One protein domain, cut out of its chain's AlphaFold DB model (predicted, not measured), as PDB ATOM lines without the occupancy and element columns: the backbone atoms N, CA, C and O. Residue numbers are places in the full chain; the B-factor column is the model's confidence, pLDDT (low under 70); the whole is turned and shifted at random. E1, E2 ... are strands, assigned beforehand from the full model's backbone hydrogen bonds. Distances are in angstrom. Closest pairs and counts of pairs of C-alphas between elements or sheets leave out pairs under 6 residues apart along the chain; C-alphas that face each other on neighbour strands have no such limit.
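Overview. This is residues 169 to 318 of the 904 residues of an uncharacterized protein of Planoprotostelium fungivorum (UniProt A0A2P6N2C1). Two lobes built of strands sit end to end in an elongated body. In the first, a strongly twisted sheet, E3-E2-E1-E8-E5-E6, has the small pair E4 and E7 over part of one face; in the second, the sheets E10-E15-E12-E13 and E9-E11-E14 are only partly face to face, and the lobes meet where E5 comes to E14. The printed part has 150 residues, with no named helix and fifteen named strands, E1 to E15 in chain order, and its class is all strand. The sheets are antiparallel but for the mixed E9-E11-E14. The whole is compact, with a radius of gyration of the C-alphas of 15.9 A and spans of 48 by 31 by 26 A.

Arrangement. E1, residues 177 to 186, bends by 51 degrees at residue 183. With E2, 189 to 192, and E3, 195 to 197, it forms a meander, each strand the antiparallel neighbour of the one before; N 191 and O 183 are 2.8 A apart, N 197 and O 190 2.8 A. On its other side E1 is antiparallel to E8, 234 to 242, with N 180 and O 238 at 2.8 A. E8 is the neighbour of E5, 210 to 214 (N 211 and O 241, 2.8 A), which forms a hairpin with E6, 220 to 222 (N 212 and O 220, 2.8 A). E4, 202 to 204, pairs with E7, 227 to 229 (N 228 and O 203, 2.9 A); E4 and E8 are only just apart, closest 8.3 A. E9, 249 to 251, is parallel to E11, 270 to 276 (N 251 and O 275, 2.9 A), and E11 is antiparallel to E14, 302 to 307 (N 274 and O 302, 2.8 A). E10, 255 to 260, pairs with E15, 311 to 317 (N 257 and O 314, 2.8 A). E15 also pairs with E12, 281 to 287 (N 317 and O 286, 2.8 A), which forms a hairpin with E13, 290 to 293 (N 285 and O 292, 2.9 A). The closest C-alphas of E10 and E11 are Thr 260 and Ala 272, 5.8 A; those of E5 and E14 are Phe 211 and Ala 303, 7.0 A.

Along the chain. E1 begins at C-alpha 177 (31.169, -27.945, 38.350) and is 26.7 A long; E8 is 25.7 A, E11 19.3 A. E15, 18.8 A long, ends at C-alpha 317 (9.202, -27.867, 55.870).

Size, cuts and confidence. The C-alphas farthest apart, of Gly 194 and Asn 280, are 49.9 A apart. The printed part has no cut and no long link. The mean pLDDT of the printed part is 94.3; residue 231 is under 70.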
ATOM      1  N   PHE A 169      31.843 -37.563  30.192       94.81
ATOM      2  CA  PHE A 169      30.642 -36.998  30.811       94.81
ATOM      3  C   PHE A 169      30.542 -37.233  32.324       94.81
ATOM      4  O   PHE A 169      29.549 -37.760  32.829       94.81
ATOM      5  N   TYR A 170      31.581 -36.827  33.048       96.50
ATOM      6  CA  TYR A 170      31.656 -36.900  34.508       96.50
ATOM      7  C   TYR A 170      32.503 -35.751  35.075       96.50
ATOM      8  O   TYR A 170      33.252 -35.091  34.342       96.50
ATOM      9  N   LEU A 171      32.383 -35.508  36.382       96.12
ATOM     10  CA  LEU A 171      33.274 -34.625  37.142       96.12
ATOM     11  C   LEU A 171      34.527 -35.391  37.562       96.12
ATOM     12  O   LEU A 171      34.416 -36.457  38.151       96.12
ATOM     13  N   ARG A 172      35.718 -34.857  37.299       95.06
ATOM     14  CA  ARG A 172      36.965 -35.371  37.887       95.06
ATOM     15  C   ARG A 172      37.019 -35.021  39.383       95.06
ATOM     16  O   ARG A 172      36.413 -34.026  39.768       95.06
ATOM     17  N   PRO A 173      37.810 -35.724  40.216       91.12
ATOM     18  CA  PRO A 173      37.859 -35.476  41.667       91.12
ATOM     19  C   PRO A 173      38.268 -34.057  42.120       91.12
ATOM     20  O   PRO A 173      38.133 -33.733  43.295       91.12
ATOM     21  N   GLN A 174      38.782 -33.198  41.224       92.44
ATOM     22  CA  GLN A 174      39.038 -31.770  41.499       92.44
ATOM     23  C   GLN A 174      37.998 -30.812  40.872       92.44
ATOM     24  O   GLN A 174      38.066 -29.601  41.084       92.44
ATOM     25  N   GLU A 175      37.054 -31.315  40.073       96.31
ATOM     26  CA  GLU A 175      36.041 -30.534  39.358       96.31
ATOM     27  C   GLU A 175      34.724 -30.531  40.149       96.31
ATOM     28  O   GLU A 175      33.986 -31.509  40.151       96.31
ATOM     29  N   ASN A 176      34.373 -29.412  40.788       96.19
ATOM     30  CA  ASN A 176      33.069 -29.285  41.456       96.19
ATOM     31  C   ASN A 176      31.911 -29.014  40.476       96.19
ATOM     32  O   ASN A 176      30.776 -29.400  40.740       96.19
ATOM     33  N   ILE A 177      32.173 -28.338  39.351       97.50
ATOM     34  CA  ILE A 177      31.169 -27.945  38.350       97.50
ATOM     35  C   ILE A 177      31.770 -28.125  36.955       97.50
ATOM     36  O   ILE A 177      32.908 -27.719  36.721       97.50
ATOM     37  N   LYS A 178      30.997 -28.674  36.012       97.38
ATOM     38  CA  LYS A 178      31.412 -28.863  34.613       97.38
ATOM     39  C   LYS A 178      30.207 -28.847  33.685       97.38
ATOM     40  O   LYS A 178      29.173 -29.418  34.018       97.38
ATOM     41  N   THR A 179      30.345 -28.221  32.520       96.56
ATOM     42  CA  THR A 179      29.266 -28.130  31.530       96.56
ATOM     43  C   THR A 179      29.652 -28.820  30.230       96.56
ATOM     44  O   THR A 179      30.769 -28.669  29.739       96.56
ATOM     45  N   PHE A 180      28.704 -29.565  29.670       94.94
ATOM     46  CA  PHE A 180      28.819 -30.292  28.417       94.94
ATOM     47  C   PHE A 180      27.796 -29.732  27.426       94.94
ATOM     48  O   PHE A 180      26.595 -29.783  27.693       94.94
ATOM     49  N   SER A 181      28.259 -29.231  26.281       93.81
ATOM     50  CA  SER A 181      27.398 -28.854  25.153       93.81
ATOM     51  C   SER A 181      27.572 -29.866  24.025       93.81
ATOM     52  O   SER A 181      28.693 -30.153  23.599       93.81
ATOM     53  N   LEU A 182      26.462 -30.451  23.583       93.12
ATOM     54  CA  LEU A 182      26.433 -31.619  22.705       93.12
ATOM     55  C   LEU A 182      25.190 -31.611  21.806       93.12
ATOM     56  O   LEU A 182      24.160 -31.051  22.166       93.12
ATOM     57  N   SER A 183      25.281 -32.261  20.649       94.00
ATOM     58  CA  SER A 183      24.225 -32.306  19.630       94.00
ATOM     59  C   SER A 183      23.740 -33.742  19.444       94.00
ATOM     60  O   SER A 183      24.453 -34.566  18.867       94.00
ATOM     61  N   VAL A 184      22.564 -34.084  19.970       92.12
ATOM     62  CA  VAL A 184      22.001 -35.441  19.877       92.12
ATOM     63  C   VAL A 184      21.272 -35.597  18.547       92.12
ATOM     64  O   VAL A 184      20.192 -35.040  18.351       92.12
ATOM     65  N   GLN A 185      21.844 -36.386  17.636       88.00
ATOM     66  CA  GLN A 185      21.243 -36.647  16.327       88.00
ATOM     67  C   GLN A 185      20.176 -37.744  16.412       88.00
ATOM     68  O   GLN A 185      19.132 -37.651  15.774       88.00
ATOM     69  N   ASN A 186      20.419 -38.782  17.215       87.56
ATOM     70  CA  ASN A 186      19.448 -39.824  17.538       87.56
ATOM     71  C   ASN A 186      19.807 -40.503  18.876       87.56
ATOM     72  O   ASN A 186      20.853 -40.233  19.459       87.56
ATOM     73  N   TYR A 187      18.951 -41.405  19.366       84.56
ATOM     74  CA  TYR A 187      19.132 -42.082  20.661       84.56
ATOM     75  C   TYR A 187      20.419 -42.918  20.792       84.56
ATOM     76  O   TYR A 187      20.834 -43.203  21.912       84.56
ATOM     77  N   ALA A 188      21.046 -43.288  19.673       87.06
ATOM     78  CA  ALA A 188      22.295 -44.039  19.612       87.06
ATOM     79  C   ALA A 188      23.463 -43.224  19.019       87.06
ATOM     80  O   ALA A 188      24.511 -43.799  18.736       87.06
ATOM     81  N   SER A 189      23.319 -41.908  18.790       89.50
ATOM     82  CA  SER A 189      24.453 -41.078  18.373       89.50
ATOM     83  C   SER A 189      24.289 -39.581  18.642       89.50
ATOM     84  O   SER A 189      23.269 -38.956  18.333       89.50
ATOM     85  N   TYR A 190      25.364 -38.988  19.159       92.19
ATOM     86  CA  TYR A 190      25.490 -37.567  19.467       92.19
ATOM     87  C   TYR A 190      26.869 -37.041  19.042       92.19
ATOM     88  O   TYR A 190      27.833 -37.798  18.922       92.19
ATOM     89  N   LYS A 191      26.984 -35.725  18.852       94.06
ATOM     90  CA  LYS A 191      28.262 -35.020  18.721       94.06
ATOM     91  C   LYS A 191      28.635 -34.302  20.009       94.06
ATOM     92  O   LYS A 191      27.799 -33.619  20.589       94.06
ATOM     93  N   TYR A 192      29.900 -34.386  20.399       94.44
ATOM     94  CA  TYR A 192      30.493 -33.618  21.495       94.44
ATOM     95  C   TYR A 192      31.872 -33.115  21.056       94.44
ATOM     96  O   TYR A 192      32.645 -33.871  20.474       94.44
ATOM     97  N   LEU A 193      32.147 -31.818  21.248       94.06
ATOM     98  CA  LEU A 193      33.358 -31.136  20.748       94.06
ATOM     99  C   LEU A 193      33.665 -31.419  19.255       94.06
ATOM    100  O   LEU A 193      34.814 -31.547  18.845       94.06
ATOM    101  N   GLY A 194      32.617 -31.545  18.434       93.06
ATOM    102  CA  GLY A 194      32.701 -31.856  16.999       93.06
ATOM    103  C   GLY A 194      32.818 -33.348  16.649       93.06
ATOM    104  O   GLY A 194      32.433 -33.730  15.542       93.06
ATOM    105  N   VAL A 195      33.261 -34.193  17.585       93.62
ATOM    106  CA  VAL A 195      33.399 -35.650  17.417       93.62
ATOM    107  C   VAL A 195      32.032 -36.325  17.522       93.62
ATOM    108  O   VAL A 195      31.299 -36.085  18.480       93.62
ATOM    109  N   THR A 196      31.684 -37.181  16.556       93.00
ATOM    110  CA  THR A 196      30.482 -38.032  16.619       93.00
ATOM    111  C   THR A 196      30.781 -39.309  17.401       93.00
ATOM    112  O   THR A 196      31.693 -40.049  17.045       93.00
ATOM    113  N   TYR A 197      29.964 -39.604  18.407       91.06
ATOM    114  CA  TYR A 197      29.994 -40.846  19.175       91.06
ATOM    115  C   TYR A 197      28.778 -41.709  18.787       91.06
ATOM    116  O   TYR A 197      27.658 -41.187  18.773       91.06
ATOM    117  N   PRO A 198      28.944 -43.005  18.465       90.56
ATOM    118  CA  PRO A 198      27.851 -43.902  18.073       90.56
ATOM    119  C   PRO A 198      27.275 -44.687  19.271       90.56
ATOM    120  O   PRO A 198      27.042 -45.892  19.178       90.56
ATOM    121  N   TYR A 199      27.093 -44.016  20.416       88.19
ATOM    122  CA  TYR A 199      26.651 -44.624  21.679       88.19
ATOM    123  C   TYR A 199      25.460 -43.876  22.286       88.19
ATOM    124  O   TYR A 199      25.167 -42.734  21.919       88.19
ATOM    125  N   ILE A 200      24.787 -44.507  23.252       88.00
ATOM    126  CA  ILE A 200      23.746 -43.849  24.050       88.00
ATOM    127  C   ILE A 200      24.413 -42.769  24.925       88.00
ATOM    128  O   ILE A 200      25.365 -43.084  25.642       88.00
ATOM    129  N   PRO A 201      23.934 -41.513  24.908       88.62
ATOM    130  CA  PRO A 201      24.479 -40.459  25.755       88.62
ATOM    131  C   PRO A 201      24.122 -40.693  27.236       88.62
ATOM    132  O   PRO A 201      22.953 -40.628  27.632       88.62
ATOM    133  N   LEU A 202      25.147 -40.958  28.053       93.75
ATOM    134  CA  LEU A 202      25.057 -41.211  29.496       93.75
ATOM    135  C   LEU A 202      26.015 -40.276  30.259       93.75
ATOM    136  O   LEU A 202      27.204 -40.238  29.947       93.75
ATOM    137  N   ILE A 203      25.495 -39.520  31.234       95.38
ATOM    138  CA  ILE A 203      26.272 -38.687  32.175       95.38
ATOM    139  C   ILE A 203      26.363 -39.441  33.500       95.38
ATOM    140  O   ILE A 203      25.363 -40.023  33.926       95.38
ATOM    141  N   CYS A 204      27.527 -39.418  34.152       96.88
ATOM    142  CA  CYS A 204      27.791 -40.200  35.358       96.88
ATOM    143  C   CYS A 204      28.330 -39.359  36.522       96.88
ATOM    144  O   CYS A 204      29.115 -38.429  36.327       96.88
ATOM    145  N   ALA A 205      27.950 -39.750  37.735       96.75
ATOM    146  CA  ALA A 205      28.639 -39.403  38.973       96.75
ATOM    147  C   ALA A 205      29.678 -40.493  39.295       96.75
ATOM    148  O   ALA A 205      29.536 -41.632  38.850       96.75
ATOM    149  N   ILE A 206      30.740 -40.137  40.024       94.75
ATOM    150  CA  ILE A 206      31.876 -41.031  40.312       94.75
ATOM    151  C   ILE A 206      32.057 -41.229  41.823       94.75
ATOM    152  O   ILE A 206      31.158 -41.770  42.455       94.75
ATOM    153  N   ASP A 207      33.168 -40.764  42.398       91.88
ATOM    154  CA  ASP A 207      33.518 -40.802  43.823       91.88
ATOM    155  C   ASP A 207      32.625 -39.934  44.731       91.88
ATOM    156  O   ASP A 207      32.757 -39.979  45.953       91.88
ATOM    157  N   GLN A 208      31.743 -39.120  44.147       94.00
ATOM    158  CA  GLN A 208      30.811 -38.247  44.854       94.00
ATOM    159  C   GLN A 208      29.467 -38.179  44.110       94.00
ATOM    160  O   GLN A 208      29.460 -38.113  42.875       94.00
ATOM    161  N   PRO A 209      28.328 -38.120  44.828       96.88
ATOM    162  CA  PRO A 209      27.027 -37.866  44.222       96.88
ATOM    163  C   PRO A 209      26.936 -36.445  43.643       96.88
ATOM    164  O   PRO A 209      27.589 -35.512  44.119       96.88
ATOM    165  N   ALA A 210      26.091 -36.258  42.629       97.75
ATOM    166  CA  ALA A 210      26.035 -35.027  41.843       97.75
ATOM    167  C   ALA A 210      24.612 -34.636  41.404       97.75
ATOM    168  O   ALA A 210      23.704 -35.459  41.321       97.75
ATOM    169  N   PHE A 211      24.426 -33.361  41.071       97.75
ATOM    170  CA  PHE A 211      23.212 -32.818  40.469       97.75
ATOM    171  C   PHE A 211      23.446 -32.557  38.980       97.75
ATOM    172  O   PHE A 211      24.353 -31.811  38.605       97.75
ATOM    173  N   LEU A 212      22.614 -33.161  38.134       97.44
ATOM    174  CA  LEU A 212      22.578 -32.920  36.698       97.44
ATOM    175  C   LEU A 212      21.544 -31.836  36.392       97.44
ATOM    176  O   LEU A 212      20.331 -32.065  36.439       97.44
ATOM    177  N   LEU A 213      22.057 -30.653  36.076       96.62
ATOM    178  CA  LEU A 213      21.309 -29.477  35.659       96.62
ATOM    179  C   LEU A 213      21.139 -29.476  34.131       96.62
ATOM    180  O   LEU A 213      22.049 -29.862  33.393       96.62
ATOM    181  N   ARG A 214      19.981 -29.010  33.657       94.38
ATOM    182  CA  ARG A 214      19.656 -28.850  32.235       94.38
ATOM    183  C   ARG A 214      18.717 -27.661  32.071       94.38
ATOM    184  O   ARG A 214      17.691 -27.597  32.753       94.38
ATOM    185  N   ASP A 215      19.035 -26.790  31.119       90.06
ATOM    186  CA  ASP A 215      18.212 -25.624  30.804       90.06
ATOM    187  C   ASP A 215      16.766 -26.024  30.425       90.06
ATOM    188  O   ASP A 215      16.516 -27.055  29.782       90.06
ATOM    189  N   GLY A 216      15.790 -25.233  30.876       89.00
ATOM    190  CA  GLY A 216      14.354 -25.447  30.674       89.00
ATOM    191  C   GLY A 216      13.782 -26.735  31.285       89.00
ATOM    192  O   GLY A 216      12.678 -27.134  30.920       89.00
ATOM    193  N   SER A 217      14.524 -27.425  32.159       91.81
ATOM    194  CA  SER A 217      14.191 -28.780  32.627       91.81
ATOM    195  C   SER A 217      14.337 -28.948  34.143       91.81
ATOM    196  O   SER A 217      15.030 -28.186  34.818       91.81
ATOM    197  N   SER A 218      13.704 -29.994  34.688       92.06
ATOM    198  CA  SER A 218      13.892 -30.416  36.080       92.06
ATOM    199  C   SER A 218      15.289 -31.002  36.304       92.06
ATOM    200  O   SER A 218      15.738 -31.850  35.529       92.06
ATOM    201  N   VAL A 219      15.931 -30.615  37.407       95.38
ATOM    202  CA  VAL A 219      17.205 -31.187  37.863       95.38
ATOM    203  C   VAL A 219      17.046 -32.676  38.195       95.38
ATOM    204  O   VAL A 219      16.043 -33.074  38.790       95.38
ATOM    205  N   ARG A 220      18.051 -33.498  37.862       95.94
ATOM    206  CA  ARG A 220      18.197 -34.857  38.414       95.94
ATOM    207  C   ARG A 220      19.311 -34.901  39.459       95.94
ATOM    208  O   ARG A 220      20.293 -34.176  39.350       95.94
ATOM    209  N   PHE A 221      19.175 -35.797  40.427       96.12
ATOM    210  CA  PHE A 221      20.251 -36.210  41.327       96.12
ATOM    211  C   PHE A 221      20.820 -37.555  40.848       96.12
ATOM    212  O   PHE A 221      20.076 -38.367  40.292       96.12
ATOM    213  N   LEU A 222      22.127 -37.747  41.014       96.31
ATOM    214  CA  LEU A 222      22.881 -38.961  40.711       96.31
ATOM    215  C   LEU A 222      23.615 -39.389  41.987       96.31
ATOM    216  O   LEU A 222      24.352 -38.587  42.566       96.31
ATOM    217  N   ASP A 223      23.450 -40.645  42.387       95.50
ATOM    218  CA  ASP A 223      24.251 -41.271  43.442       95.50
ATOM    219  C   ASP A 223      25.657 -41.638  42.928       95.50
ATOM    220  O   ASP A 223      25.902 -41.669  41.717       95.50
ATOM    221  N   GLU A 224      26.594 -41.902  43.838       94.25
ATOM    222  CA  GLU A 224      27.967 -42.314  43.510       94.25
ATOM    223  C   GLU A 224      28.008 -43.540  42.577       94.25
ATOM    224  O   GLU A 224      27.180 -44.446  42.666       94.25
ATOM    225  N   PHE A 225      28.950 -43.535  41.628       94.62
ATOM    226  CA  PHE A 225      29.100 -44.541  40.564       94.62
ATOM    227  C   PHE A 225      27.831 -44.842  39.729       94.62
ATOM    228  O   PHE A 225      27.745 -45.888  39.079       94.62
ATOM    229  N   THR A 226      26.851 -43.927  39.675       95.06
ATOM    230  CA  THR A 226      25.669 -44.061  38.801       95.06
ATOM    231  C   THR A 226      25.790 -43.260  37.503       95.06
ATOM    232  O   THR A 226      26.386 -42.183  37.457       95.06
ATOM    233  N   CYS A 227      25.175 -43.774  36.433       95.06
ATOM    234  CA  CYS A 227      25.045 -43.109  35.135       95.06
ATOM    235  C   CYS A 227      23.565 -42.968  34.750       95.06
ATOM    236  O   CYS A 227      22.784 -43.899  34.943       95.06
ATOM    237  N   VAL A 228      23.173 -41.838  34.149       94.12
ATOM    238  CA  VAL A 228      21.789 -41.577  33.711       94.12
ATOM    239  C   VAL A 228      21.698 -41.216  32.230       94.12
ATOM    240  O   VAL A 228      22.527 -40.479  31.693       94.12
ATOM    241  N   ASN A 229      20.644 -41.711  31.576       91.50
ATOM    242  CA  ASN A 229      20.306 -41.366  30.195       91.50
ATOM    243  C   ASN A 229      19.618 -39.998  30.124       91.50
ATOM    244  O   ASN A 229      18.693 -39.696  30.886       91.50
ATOM    245  N   PHE A 230      20.090 -39.178  29.189       80.75
ATOM    246  CA  PHE A 230      19.670 -37.796  28.991       80.75
ATOM    247  C   PHE A 230      19.234 -37.490  27.541       80.75
ATOM    248  O   PHE A 230      19.071 -36.326  27.164       80.75
ATOM    249  N   ALA A 231      19.027 -38.524  26.719       69.38
ATOM    250  CA  ALA A 231      18.678 -38.405  25.307       69.38
ATOM    251  C   ALA A 231      17.282 -37.791  25.060       69.38
ATOM    252  O   ALA A 231      16.268 -38.487  25.037       69.38
ATOM    253  N   ASN A 232      17.256 -36.496  24.742       80.12
ATOM    254  CA  ASN A 232      16.314 -35.941  23.766       80.12
ATOM    255  C   ASN A 232      17.124 -35.601  22.503       80.12
ATOM    256  O   ASN A 232      18.324 -35.364  22.613       80.12
ATOM    257  N   GLN A 233      16.497 -35.542  21.328       89.75
ATOM    258  CA  GLN A 233      17.159 -35.038  20.115       89.75
ATOM    259  C   GLN A 233      17.379 -33.515  20.182       89.75
ATOM    260  O   GLN A 233      16.610 -32.809  20.838       89.75
ATOM    261  N   GLY A 234      18.392 -33.024  19.464       91.75
ATOM    262  CA  GLY A 234      18.733 -31.602  19.342       91.75
ATOM    263  C   GLY A 234      20.014 -31.191  20.074       91.75
ATOM    264  O   GLY A 234      20.712 -32.018  20.665       91.75
ATOM    265  N   ASP A 235      20.322 -29.896  20.014       91.31
ATOM    266  CA  ASP A 235      21.462 -29.292  20.709       91.31
ATOM    267  C   ASP A 235      21.112 -29.039  22.180       91.31
ATOM    268  O   ASP A 235      20.100 -28.408  22.492       91.31
ATOM    269  N   LEU A 236      21.933 -29.561  23.091       90.62
ATOM    270  CA  LEU A 236      21.672 -29.587  24.527       90.62
ATOM    271  C   LEU A 236      22.908 -29.160  25.324       90.62
ATOM    272  O   LEU A 236      24.035 -29.559  25.020       90.62
ATOM    273  N   THR A 237      22.666 -28.406  26.395       92.81
ATOM    274  CA  THR A 237      23.664 -28.034  27.401       92.81
ATOM    275  C   THR A 237      23.286 -28.669  28.737       92.81
ATOM    276  O   THR A 237      22.139 -28.582  29.182       92.81
ATOM    277  N   TYR A 238      24.259 -29.327  29.365       95.06
ATOM    278  CA  TYR A 238      24.116 -30.032  30.637       95.06
ATOM    279  C   TYR A 238      25.230 -29.625  31.592       95.06
ATOM    280  O   TYR A 238      26.401 -29.806  31.262       95.06
ATOM    281  N   THR A 239      24.891 -29.138  32.784       97.38
ATOM    282  CA  THR A 239      25.879 -28.839  33.831       97.38
ATOM    283  C   THR A 239      25.785 -29.885  34.934       97.38
ATOM    284  O   THR A 239      24.744 -30.025  35.568       97.38
ATOM    285  N   LEU A 240      26.874 -30.608  35.181       97.62
ATOM    286  CA  LEU A 240      27.009 -31.517  36.315       97.62
ATOM    287  C   LEU A 240      27.677 -30.771  37.479       97.62
ATOM    288  O   LEU A 240      28.631 -30.018  37.272       97.62
ATOM    289  N   VAL A 241      27.153 -30.959  38.690       98.19
ATOM    290  CA  VAL A 241      27.557 -30.239  39.910       98.19
ATOM    291  C   VAL A 241      27.741 -31.236  41.047       98.19
ATOM    292  O   VAL A 241      26.788 -31.926  41.396       98.19
ATOM    293  N   SER A 242      28.928 -31.313  41.650       97.88
ATOM    294  CA  SER A 242      29.158 -32.167  42.821       97.88
ATOM    295  C   SER A 242      28.264 -31.707  43.968       97.88
ATOM    296  O   SER A 242      28.150 -30.504  44.228       97.88
ATOM    297  N   ALA A 243      27.685 -32.656  44.706       97.50
ATOM    298  CA  ALA A 243      26.968 -32.373  45.943       97.50
ATOM    299  C   ALA A 243      27.876 -31.820  47.065       97.50
ATOM    300  O   ALA A 243      27.361 -31.463  48.122       97.50
ATOM    301  N   GLN A 244      29.194 -31.717  46.844       97.19
ATOM    302  CA  GLN A 244      30.154 -31.016  47.709       97.19
ATOM    303  C   GLN A 244      30.469 -29.576  47.259       97.19
ATOM    304  O   GLN A 244      31.268 -28.891  47.896       97.19
ATOM    305  N   SER A 245      29.826 -29.079  46.197       97.38
ATOM    306  CA  SER A 245      29.923 -27.664  45.808       97.38
ATOM    307  C   SER A 245      29.296 -26.753  46.872       97.38
ATOM    308  O   SER A 245      28.356 -27.144  47.560       97.38
ATOM    309  N   ASN A 246      29.766 -25.508  46.984       97.69
ATOM    310  CA  ASN A 246      29.203 -24.555  47.947       97.69
ATOM    311  C   ASN A 246      27.713 -24.258  47.651       97.69
ATOM    312  O   ASN A 246      27.386 -23.910  46.511       97.69
ATOM    313  N   PRO A 247      26.812 -24.324  48.650       98.06
ATOM    314  CA  PRO A 247      25.410 -23.948  48.482       98.06
ATOM    315  C   PRO A 247      25.254 -22.427  48.302       98.06
ATOM    316  O   PRO A 247      25.959 -21.637  48.928       98.06
ATOM    317  N   THR A 248      24.280 -22.000  47.494       97.81
ATOM    318  CA  THR A 248      23.862 -20.590  47.387       97.81
ATOM    319  C   THR A 248      22.936 -20.169  48.528       97.81
ATOM    320  O   THR A 248      22.734 -18.975  48.749       97.81
ATOM    321  N   THR A 249      22.328 -21.119  49.247       97.50
ATOM    322  CA  THR A 249      21.432 -20.869  50.388       97.50
ATOM    323  C   THR A 249      21.433 -22.063  51.349       97.50
ATOM    324  O   THR A 249      21.444 -23.215  50.919       97.50
ATOM    325  N   VAL A 250      21.400 -21.793  52.657       97.88
ATOM    326  CA  VAL A 250      21.244 -22.808  53.712       97.88
ATOM    327  C   VAL A 250      19.868 -22.640  54.348       97.88
ATOM    328  O   VAL A 250      19.524 -21.540  54.775       97.88
ATOM    329  N   ILE A 251      19.084 -23.716  54.417       97.12
ATOM    330  CA  ILE A 251      17.761 -23.735  55.050       97.12
ATOM    331  C   ILE A 251      17.850 -24.519  56.358       97.12
ATOM    332  O   ILE A 251      18.131 -25.718  56.352       97.12
ATOM    333  N   SER A 252      17.590 -23.834  57.471       95.75
ATOM    334  CA  SER A 252      17.638 -24.379  58.836       95.75
ATOM    335  C   SER A 252      16.329 -24.208  59.622       95.75
ATOM    336  O   SER A 252      16.256 -24.576  60.792       95.75
ATOM    337  N   SER A 253      15.272 -23.678  59.004       94.75
ATOM    338  CA  SER A 253      13.955 -23.473  59.623       94.75
ATOM    339  C   SER A 253      12.818 -23.698  58.620       94.75
ATOM    340  O   SER A 253      13.008 -23.575  57.409       94.75
ATOM    341  N   SER A 254      11.638 -24.081  59.121       95.19
ATOM    342  CA  SER A 254      10.423 -24.194  58.299       95.19
ATOM    343  C   SER A 254       9.816 -22.811  58.042       95.19
ATOM    344  O   SER A 254       9.864 -21.942  58.913       95.19
ATOM    345  N   GLY A 255       9.191 -22.629  56.879       95.62
ATOM    346  CA  GLY A 255       8.499 -21.401  56.487       95.62
ATOM    347  C   GLY A 255       8.826 -20.950  55.063       95.62
ATOM    348  O   GLY A 255       9.480 -21.661  54.297       95.62
ATOM    349  N   ASN A 256       8.367 -19.746  54.718       97.19
ATOM    350  CA  ASN A 256       8.627 -19.128  53.419       97.19
ATOM    351  C   ASN A 256       9.918 -18.304  53.456       97.19
ATOM    352  O   ASN A 256      10.136 -17.494  54.354       97.19
ATOM    353  N   SER A 257      10.756 -18.498  52.445       97.06
ATOM    354  CA  SER A 257      12.066 -17.875  52.272       97.06
ATOM    355  C   SER A 257      12.334 -17.605  50.787       97.06
ATOM    356  O   SER A 257      11.512 -17.923  49.922       97.06
ATOM    357  N   PHE A 258      13.492 -17.022  50.481       97.19
ATOM    358  CA  PHE A 258      14.004 -16.898  49.120       97.19
ATOM    359  C   PHE A 258      15.414 -17.474  49.073       97.19
ATOM    360  O   PHE A 258      16.245 -17.111  49.906       97.19
ATOM    361  N   ALA A 259      15.694 -18.335  48.095       97.69
ATOM    362  CA  ALA A 259      17.068 -18.700  47.771       97.69
ATOM    363  C   ALA A 259      17.609 -17.806  46.659       97.69
ATOM    364  O   ALA A 259      16.902 -17.488  45.698       97.69
ATOM    365  N   THR A 260      18.884 -17.445  46.774       98.06
ATOM    366  CA  THR A 260      19.626 -16.776  45.702       98.06
ATOM    367  C   THR A 260      19.894 -17.776  44.584       98.06
ATOM    368  O   THR A 260      20.496 -18.827  44.821       98.06
ATOM    369  N   CYS A 261      19.478 -17.434  43.370       98.25
ATOM    370  CA  CYS A 261      19.753 -18.220  42.176       98.25
ATOM    371  C   CYS A 261      20.979 -17.650  41.462       98.25
ATOM    372  O   CYS A 261      21.083 -16.443  41.244       98.25
ATOM    373  N   THR A 262      21.922 -18.513  41.094       97.81
ATOM    374  CA  THR A 262      23.159 -18.126  40.403       97.81
ATOM    375  C   THR A 262      23.303 -18.895  39.096       97.81
ATOM    376  O   THR A 262      22.719 -19.964  38.922       97.81
ATOM    377  N   LYS A 263      24.072 -18.367  38.137       97.31
ATOM    378  CA  LYS A 263      24.471 -19.164  36.968       97.31
ATOM    379  C   LYS A 263      25.486 -20.213  37.407       97.31
ATOM    380  O   LYS A 263      26.449 -19.885  38.099       97.31
ATOM    381  N   VAL A 264      25.268 -21.458  36.991       96.88
ATOM    382  CA  VAL A 264      26.118 -22.600  37.346       96.88
ATOM    383  C   VAL A 264      26.692 -23.199  36.065       96.88
ATOM    384  O   VAL A 264      25.950 -23.595  35.163       96.88
ATOM    385  N   GLY A 265      28.023 -23.223  35.958       95.31
ATOM    386  CA  GLY A 265      28.704 -23.566  34.708       95.31
ATOM    387  C   GLY A 265      28.346 -22.585  33.584       95.31
ATOM    388  O   GLY A 265      28.231 -21.384  33.827       95.31
ATOM    389  N   SER A 266      28.135 -23.086  32.363       94.88
ATOM    390  CA  SER A 266      27.680 -22.282  31.214       94.88
ATOM    391  C   SER A 266      26.190 -22.460  30.873       94.88
ATOM    392  O   SER A 266      25.813 -22.363  29.706       94.88
ATOM    393  N   SER A 267      25.342 -22.729  31.873       93.06
ATOM    394  CA  SER A 267      23.878 -22.772  31.704       93.06
ATOM    395  C   SER A 267      23.315 -21.397  31.307       93.06
ATOM    396  O   SER A 267      23.796 -20.346  31.766       93.06
ATOM    397  N   ILE A 268      22.254 -21.376  30.493       93.31
ATOM    398  CA  ILE A 268      21.485 -20.139  30.276       93.31
ATOM    399  C   ILE A 268      20.590 -19.824  31.480       93.31
ATOM    400  O   ILE A 268      20.480 -18.651  31.838       93.31
ATOM    401  N   ASP A 269      20.075 -20.846  32.157       95.31
ATOM    402  CA  ASP A 269      19.306 -20.720  33.393       95.31
ATOM    403  C   ASP A 269      20.191 -20.426  34.621       95.31
ATOM    404  O   ASP A 269      21.417 -20.584  34.627       95.31
ATOM    405  N   THR A 270      19.535 -19.993  35.695       97.31
ATOM    406  CA  THR A 270      20.090 -19.858  37.046       97.31
ATOM    407  C   THR A 270      19.495 -20.913  37.973       97.31
ATOM    408  O   THR A 270      18.370 -21.367  37.770       97.31
ATOM    409  N   TYR A 271      20.238 -21.296  39.010       98.31
ATOM    410  CA  TYR A 271      19.833 -22.332  39.955       98.31
ATOM    411  C   TYR A 271      20.071 -21.891  41.394       98.31
ATOM    412  O   TYR A 271      21.087 -21.267  41.705       98.31
ATOM    413  N   ALA A 272      19.156 -22.266  42.282       98.19
ATOM    414  CA  ALA A 272      19.392 -22.252  43.717       98.19
ATOM    415  C   ALA A 272      20.021 -23.592  44.121       98.19
ATOM    416  O   ALA A 272      19.420 -24.642  43.888       98.19
ATOM    417  N   LEU A 273      21.212 -23.558  44.727       98.38
ATOM    418  CA  LEU A 273      21.893 -24.727  45.288       98.38
ATOM    419  C   LEU A 273      21.710 -24.695  46.807       98.38
ATOM    420  O   LEU A 273      22.187 -23.782  47.478       98.38
ATOM    421  N   ILE A 274      20.973 -25.655  47.353       98.38
ATOM    422  CA  ILE A 274      20.401 -25.563  48.695       98.38
ATOM    423  C   ILE A 274      21.015 -26.627  49.601       98.38
ATOM    424  O   ILE A 274      20.908 -27.828  49.333       98.38
ATOM    425  N   LYS A 275      21.593 -26.180  50.719       97.81
ATOM    426  CA  LYS A 275      21.894 -27.039  51.868       97.81
ATOM    427  C   LYS A 275      20.683 -27.088  52.789       97.81
ATOM    428  O   LYS A 275      20.130 -26.044  53.130       97.81
ATOM    429  N   ILE A 276      20.316 -28.279  53.248       96.88
ATOM    430  CA  ILE A 276      19.332 -28.463  54.313       96.88
ATOM    431  C   ILE A 276      20.083 -28.789  55.604       96.88
ATOM    432  O   ILE A 276      20.826 -29.767  55.677       96.88
ATOM    433  N   GLN A 277      19.910 -27.949  56.623       95.56
ATOM    434  CA  GLN A 277      20.521 -28.122  57.938       95.56
ATOM    435  C   GLN A 277      19.440 -28.470  58.962       95.56
ATOM    436  O   GLN A 277      18.775 -27.597  59.515       95.56
ATOM    437  N   THR A 278      19.281 -29.765  59.216       91.44
ATOM    438  CA  THR A 278      18.285 -30.319  60.139       91.44
ATOM    439  C   THR A 278      18.953 -31.016  61.313       91.44
ATOM    440  O   THR A 278      19.832 -31.853  61.122       91.44
ATOM    441  N   THR A 279      18.506 -30.717  62.530       86.31
ATOM    442  CA  THR A 279      18.905 -31.437  63.745       86.31
ATOM    443  C   THR A 279      17.923 -32.570  64.020       86.31
ATOM    444  O   THR A 279      16.734 -32.311  64.172       86.31
ATOM    445  N   ASN A 280      18.418 -33.806  64.119       86.06
ATOM    446  CA  ASN A 280      17.659 -35.006  64.516       86.06
ATOM    447  C   ASN A 280      16.441 -35.363  63.632       86.06
ATOM    448  O   ASN A 280      15.578 -36.121  64.068       86.06
ATOM    449  N   LEU A 281      16.382 -34.852  62.396       91.19
ATOM    450  CA  LEU A 281      15.374 -35.245  61.411       91.19
ATOM    451  C   LEU A 281      15.772 -36.542  60.697       91.19
ATOM    452  O   LEU A 281      16.874 -36.639  60.155       91.19
ATOM    453  N   TYR A 282      14.828 -37.473  60.593       89.75
ATOM    454  CA  TYR A 282      14.943 -38.690  59.794       89.75
ATOM    455  C   TYR A 282      14.065 -38.617  58.530       89.75
ATOM    456  O   TYR A 282      12.978 -38.039  58.532       89.75
ATOM    457  N   GLY A 283      14.530 -39.231  57.437       90.31
ATOM    458  CA  GLY A 283      13.779 -39.341  56.181       90.31
ATOM    459  C   GLY A 283      13.958 -38.154  55.223       90.31
ATOM    460  O   GLY A 283      15.048 -37.920  54.699       90.31
ATOM    461  N   LYS A 284      12.857 -37.465  54.909       93.25
ATOM    462  CA  LYS A 284      12.745 -36.404  53.895       93.25
ATOM    463  C   LYS A 284      12.435 -35.051  54.534       93.25
ATOM    464  O   LYS A 284      11.675 -34.979  55.494       93.25
ATOM    465  N   VAL A 285      12.895 -33.971  53.909       94.94
ATOM    466  CA  VAL A 285      12.270 -32.642  54.050       94.94
ATOM    467  C   VAL A 285      11.385 -32.336  52.851       94.94
ATOM    468  O   VAL A 285      11.492 -32.999  51.818       94.94
ATOM    469  N   TYR A 286      10.568 -31.289  52.959       95.25
ATOM    470  CA  TYR A 286       9.769 -30.787  51.845       95.25
ATOM    471  C   TYR A 286      10.201 -29.383  51.437       95.25
ATOM    472  O   TYR A 286      10.314 -28.494  52.277       95.25
ATOM    473  N   ILE A 287      10.407 -29.175  50.136       95.44
ATOM    474  CA  ILE A 287      10.639 -27.856  49.537       95.44
ATOM    475  C   ILE A 287       9.643 -27.681  48.391       95.44
ATOM    476  O   ILE A 287       9.568 -28.515  47.490       95.44
ATOM    477  N   ASN A 288       8.840 -26.616  48.451       94.88
ATOM    478  CA  ASN A 288       7.753 -26.324  47.507       94.88
ATOM    479  C   ASN A 288       6.792 -27.517  47.296       94.88
ATOM    480  O   ASN A 288       6.282 -27.737  46.202       94.88
ATOM    481  N   GLY A 289       6.561 -28.298  48.361       92.75
ATOM    482  CA  GLY A 289       5.711 -29.495  48.366       92.75
ATOM    483  C   GLY A 289       6.389 -30.793  47.906       92.75
ATOM    484  O   GLY A 289       5.809 -31.862  48.080       92.75
ATOM    485  N   PHE A 290       7.616 -30.742  47.377       93.06
ATOM    486  CA  PHE A 290       8.339 -31.922  46.890       93.06
ATOM    487  C   PHE A 290       9.271 -32.514  47.967       93.06
ATOM    488  O   PHE A 290       9.945 -31.746  48.658       93.06
ATOM    489  N   PRO A 291       9.330 -33.855  48.125       94.38
ATOM    490  CA  PRO A 291      10.188 -34.520  49.104       94.38
ATOM    491  C   PRO A 291      11.645 -34.627  48.635       94.38
ATOM    492  O   PRO A 291      11.917 -35.112  47.537       94.38
ATOM    493  N   TYR A 292      12.589 -34.302  49.516       94.25
ATOM    494  CA  TYR A 292      14.027 -34.413  49.262       94.25
ATOM    495  C   TYR A 292      14.758 -35.107  50.415       94.25
ATOM    496  O   TYR A 292      14.436 -34.893  51.582       94.25
ATOM    497  N   ASN A 293      15.769 -35.924  50.094       92.00
ATOM    498  CA  ASN A 293      16.718 -36.430  51.093       92.00
ATOM    499  C   ASN A 293      17.564 -35.262  51.609       92.00
ATOM    500  O   ASN A 293      18.175 -34.570  50.793       92.00
ATOM    501  N   ALA A 294      17.685 -35.112  52.926       92.31
ATOM    502  CA  ALA A 294      18.767 -34.348  53.544       92.31
ATOM    503  C   ALA A 294      19.877 -35.321  53.975       92.31
ATOM    504  O   ALA A 294      19.575 -36.403  54.474       92.31
ATOM    505  N   SER A 295      21.149 -34.959  53.792       90.94
ATOM    506  CA  SER A 295      22.285 -35.737  54.303       90.94
ATOM    507  C   SER A 295      23.289 -34.833  55.019       90.94
ATOM    508  O   SER A 295      23.653 -33.788  54.472       90.94
ATOM    509  N   PRO A 296      23.820 -35.214  56.195       89.06
ATOM    510  CA  PRO A 296      24.919 -34.482  56.819       89.06
ATOM    511  C   PRO A 296      26.220 -34.546  55.997       89.06
ATOM    512  O   PRO A 296      27.063 -33.669  56.152       89.06
ATOM    513  N   SER A 297      26.386 -35.535  55.106       91.75
ATOM    514  CA  SER A 297      27.624 -35.759  54.341       91.75
ATOM    515  C   SER A 297      27.763 -34.943  53.048       91.75
ATOM    516  O   SER A 297      28.777 -35.080  52.370       91.75
ATOM    517  N   ARG A 298      26.769 -34.124  52.675       94.94
ATOM    518  CA  ARG A 298      26.764 -33.329  51.428       94.94
ATOM    519  C   ARG A 298      26.706 -31.830  51.721       94.94
ATOM    520  O   ARG A 298      25.942 -31.417  52.594       94.94
ATOM    521  N   ALA A 299      27.414 -31.011  50.949       96.88
ATOM    522  CA  ALA A 299      27.276 -29.552  50.978       96.88
ATOM    523  C   ALA A 299      25.981 -29.043  50.305       96.88
ATOM    524  O   ALA A 299      25.472 -27.992  50.689       96.88
ATOM    525  N   ILE A 300      25.412 -29.795  49.355       97.69
ATOM    526  CA  ILE A 300      24.125 -29.519  48.695       97.69
ATOM    527  C   ILE A 300      23.216 -30.744  48.810       97.69
ATOM    528  O   ILE A 300      23.624 -31.877  48.555       97.69
ATOM    529  N   ASP A 301      21.954 -30.504  49.152       97.25
ATOM    530  CA  ASP A 301      20.911 -31.528  49.246       97.25
ATOM    531  C   ASP A 301      19.854 -31.406  48.142       97.25
ATOM    532  O   ASP A 301      19.266 -32.411  47.742       97.25
ATOM    533  N   VAL A 302      19.628 -30.188  47.635       97.44
ATOM    534  CA  VAL A 302      18.644 -29.879  46.587       97.44
ATOM    535  C   VAL A 302      19.207 -28.829  45.636       97.44
ATOM    536  O   VAL A 302      19.845 -27.874  46.069       97.44
ATOM    537  N   ALA A 303      18.911 -28.959  44.344       97.88
ATOM    538  CA  ALA A 303      19.116 -27.897  43.365       97.88
ATOM    539  C   ALA A 303      17.812 -27.625  42.600       97.88
ATOM    540  O   ALA A 303      17.143 -28.558  42.152       97.88
ATOM    541  N   ILE A 304      17.441 -26.348  42.469       97.31
ATOM    542  CA  ILE A 304      16.196 -25.890  41.828       97.31
ATOM    543  C   ILE A 304      16.549 -24.995  40.645       97.31
ATOM    544  O   ILE A 304      17.338 -24.068  40.804       97.31
ATOM    545  N   ASN A 305      15.948 -25.248  39.481       97.12
ATOM    546  CA  ASN A 305      16.039 -24.361  38.321       97.12
ATOM    547  C   ASN A 305      15.123 -23.136  38.528       97.12
ATOM    548  O   ASN A 305      13.925 -23.296  38.766       97.12
ATOM    549  N   CYS A 306      15.688 -21.931  38.446       97.00
ATOM    550  CA  CYS A 306      14.993 -20.649  38.595       97.00
ATOM    551  C   CYS A 306      14.733 -19.943  37.248       97.00
ATOM    552  O   CYS A 306      14.175 -18.841  37.216       97.00
ATOM    553  N   GLY A 307      15.171 -20.527  36.129       95.69
ATOM    554  CA  GLY A 307      15.182 -19.879  34.824       95.69
ATOM    555  C   GLY A 307      16.015 -18.597  34.854       95.69
ATOM    556  O   GLY A 307      17.130 -18.566  35.374       95.69
ATOM    557  N   ASN A 308      15.438 -17.500  34.364       95.75
ATOM    558  CA  ASN A 308      16.067 -16.175  34.358       95.75
ATOM    559  C   ASN A 308      15.866 -15.360  35.660       95.75
ATOM    560  O   ASN A 308      16.123 -14.157  35.660       95.75
ATOM    561  N   GLN A 309      15.369 -15.958  36.752       96.94
ATOM    562  CA  GLN A 309      15.092 -15.238  38.005       96.94
ATOM    563  C   GLN A 309      16.285 -15.263  38.966       96.94
ATOM    564  O   GLN A 309      16.749 -16.329  39.349       96.94
ATOM    565  N   ASN A 310      16.719 -14.095  39.454       97.12
ATOM    566  CA  ASN A 310      17.828 -13.983  40.421       97.12
ATOM    567  C   ASN A 310      17.524 -14.602  41.804       97.12
ATOM    568  O   ASN A 310      18.435 -14.810  42.606       97.12
ATOM    569  N   GLN A 311      16.251 -14.863  42.112       97.75
ATOM    570  CA  GLN A 311      15.798 -15.524  43.335       97.75
ATOM    571  C   GLN A 311      14.587 -16.412  43.041       97.75
ATOM    572  O   GLN A 311      13.777 -16.098  42.169       97.75
ATOM    573  N   VAL A 312      14.428 -17.480  43.823       97.56
ATOM    574  CA  VAL A 312      13.233 -18.334  43.822       97.56
ATOM    575  C   VAL A 312      12.632 -18.373  45.222       97.56
ATOM    576  O   VAL A 312      13.358 -18.460  46.215       97.56
ATOM    577  N   SER A 313      11.303 -18.288  45.313       97.50
ATOM    578  CA  SER A 313      10.612 -18.452  46.591       97.50
ATOM    579  C   SER A 313      10.586 -19.926  46.991       97.50
ATOM    580  O   SER A 313      10.329 -20.811  46.168       97.50
ATOM    581  N   ILE A 314      10.877 -20.181  48.264       97.44
ATOM    582  CA  ILE A 314      10.926 -21.511  48.856       97.44
ATOM    583  C   ILE A 314      10.022 -21.543  50.081       97.44
ATOM    584  O   ILE A 314      10.318 -20.908  51.091       97.44
ATOM    585  N   SER A 315       8.962 -22.341  50.002       96.94
ATOM    586  CA  SER A 315       8.225 -22.839  51.159       96.94
ATOM    587  C   SER A 315       8.885 -24.139  51.614       96.94
ATOM    588  O   SER A 315       8.778 -25.162  50.931       96.94
ATOM    589  N   ALA A 316       9.591 -24.101  52.743       96.44
ATOM    590  CA  ALA A 316      10.312 -25.241  53.299       96.44
ATOM    591  C   ALA A 316       9.608 -25.815  54.537       96.44
ATOM    592  O   ALA A 316       9.154 -25.073  55.408       96.44
ATOM    593  N   VAL A 317       9.581 -27.142  54.651       95.06
ATOM    594  CA  VAL A 317       9.202 -27.867  55.870       95.06
ATOM    595  C   VAL A 317      10.367 -28.784  56.232       95.06
ATOM    596  O   VAL A 317      10.575 -29.823  55.603       95.06
ATOM    597  N   VAL A 318      11.163 -28.343  57.210       94.19
ATOM    598  CA  VAL A 318      12.393 -29.016  57.681       94.19
ATOM    599  C   VAL A 318      12.358 -29.339  59.182       94.19
ATOM    600  O   VAL A 318      13.115 -30.176  59.654       94.19
TER     601      VAL A 318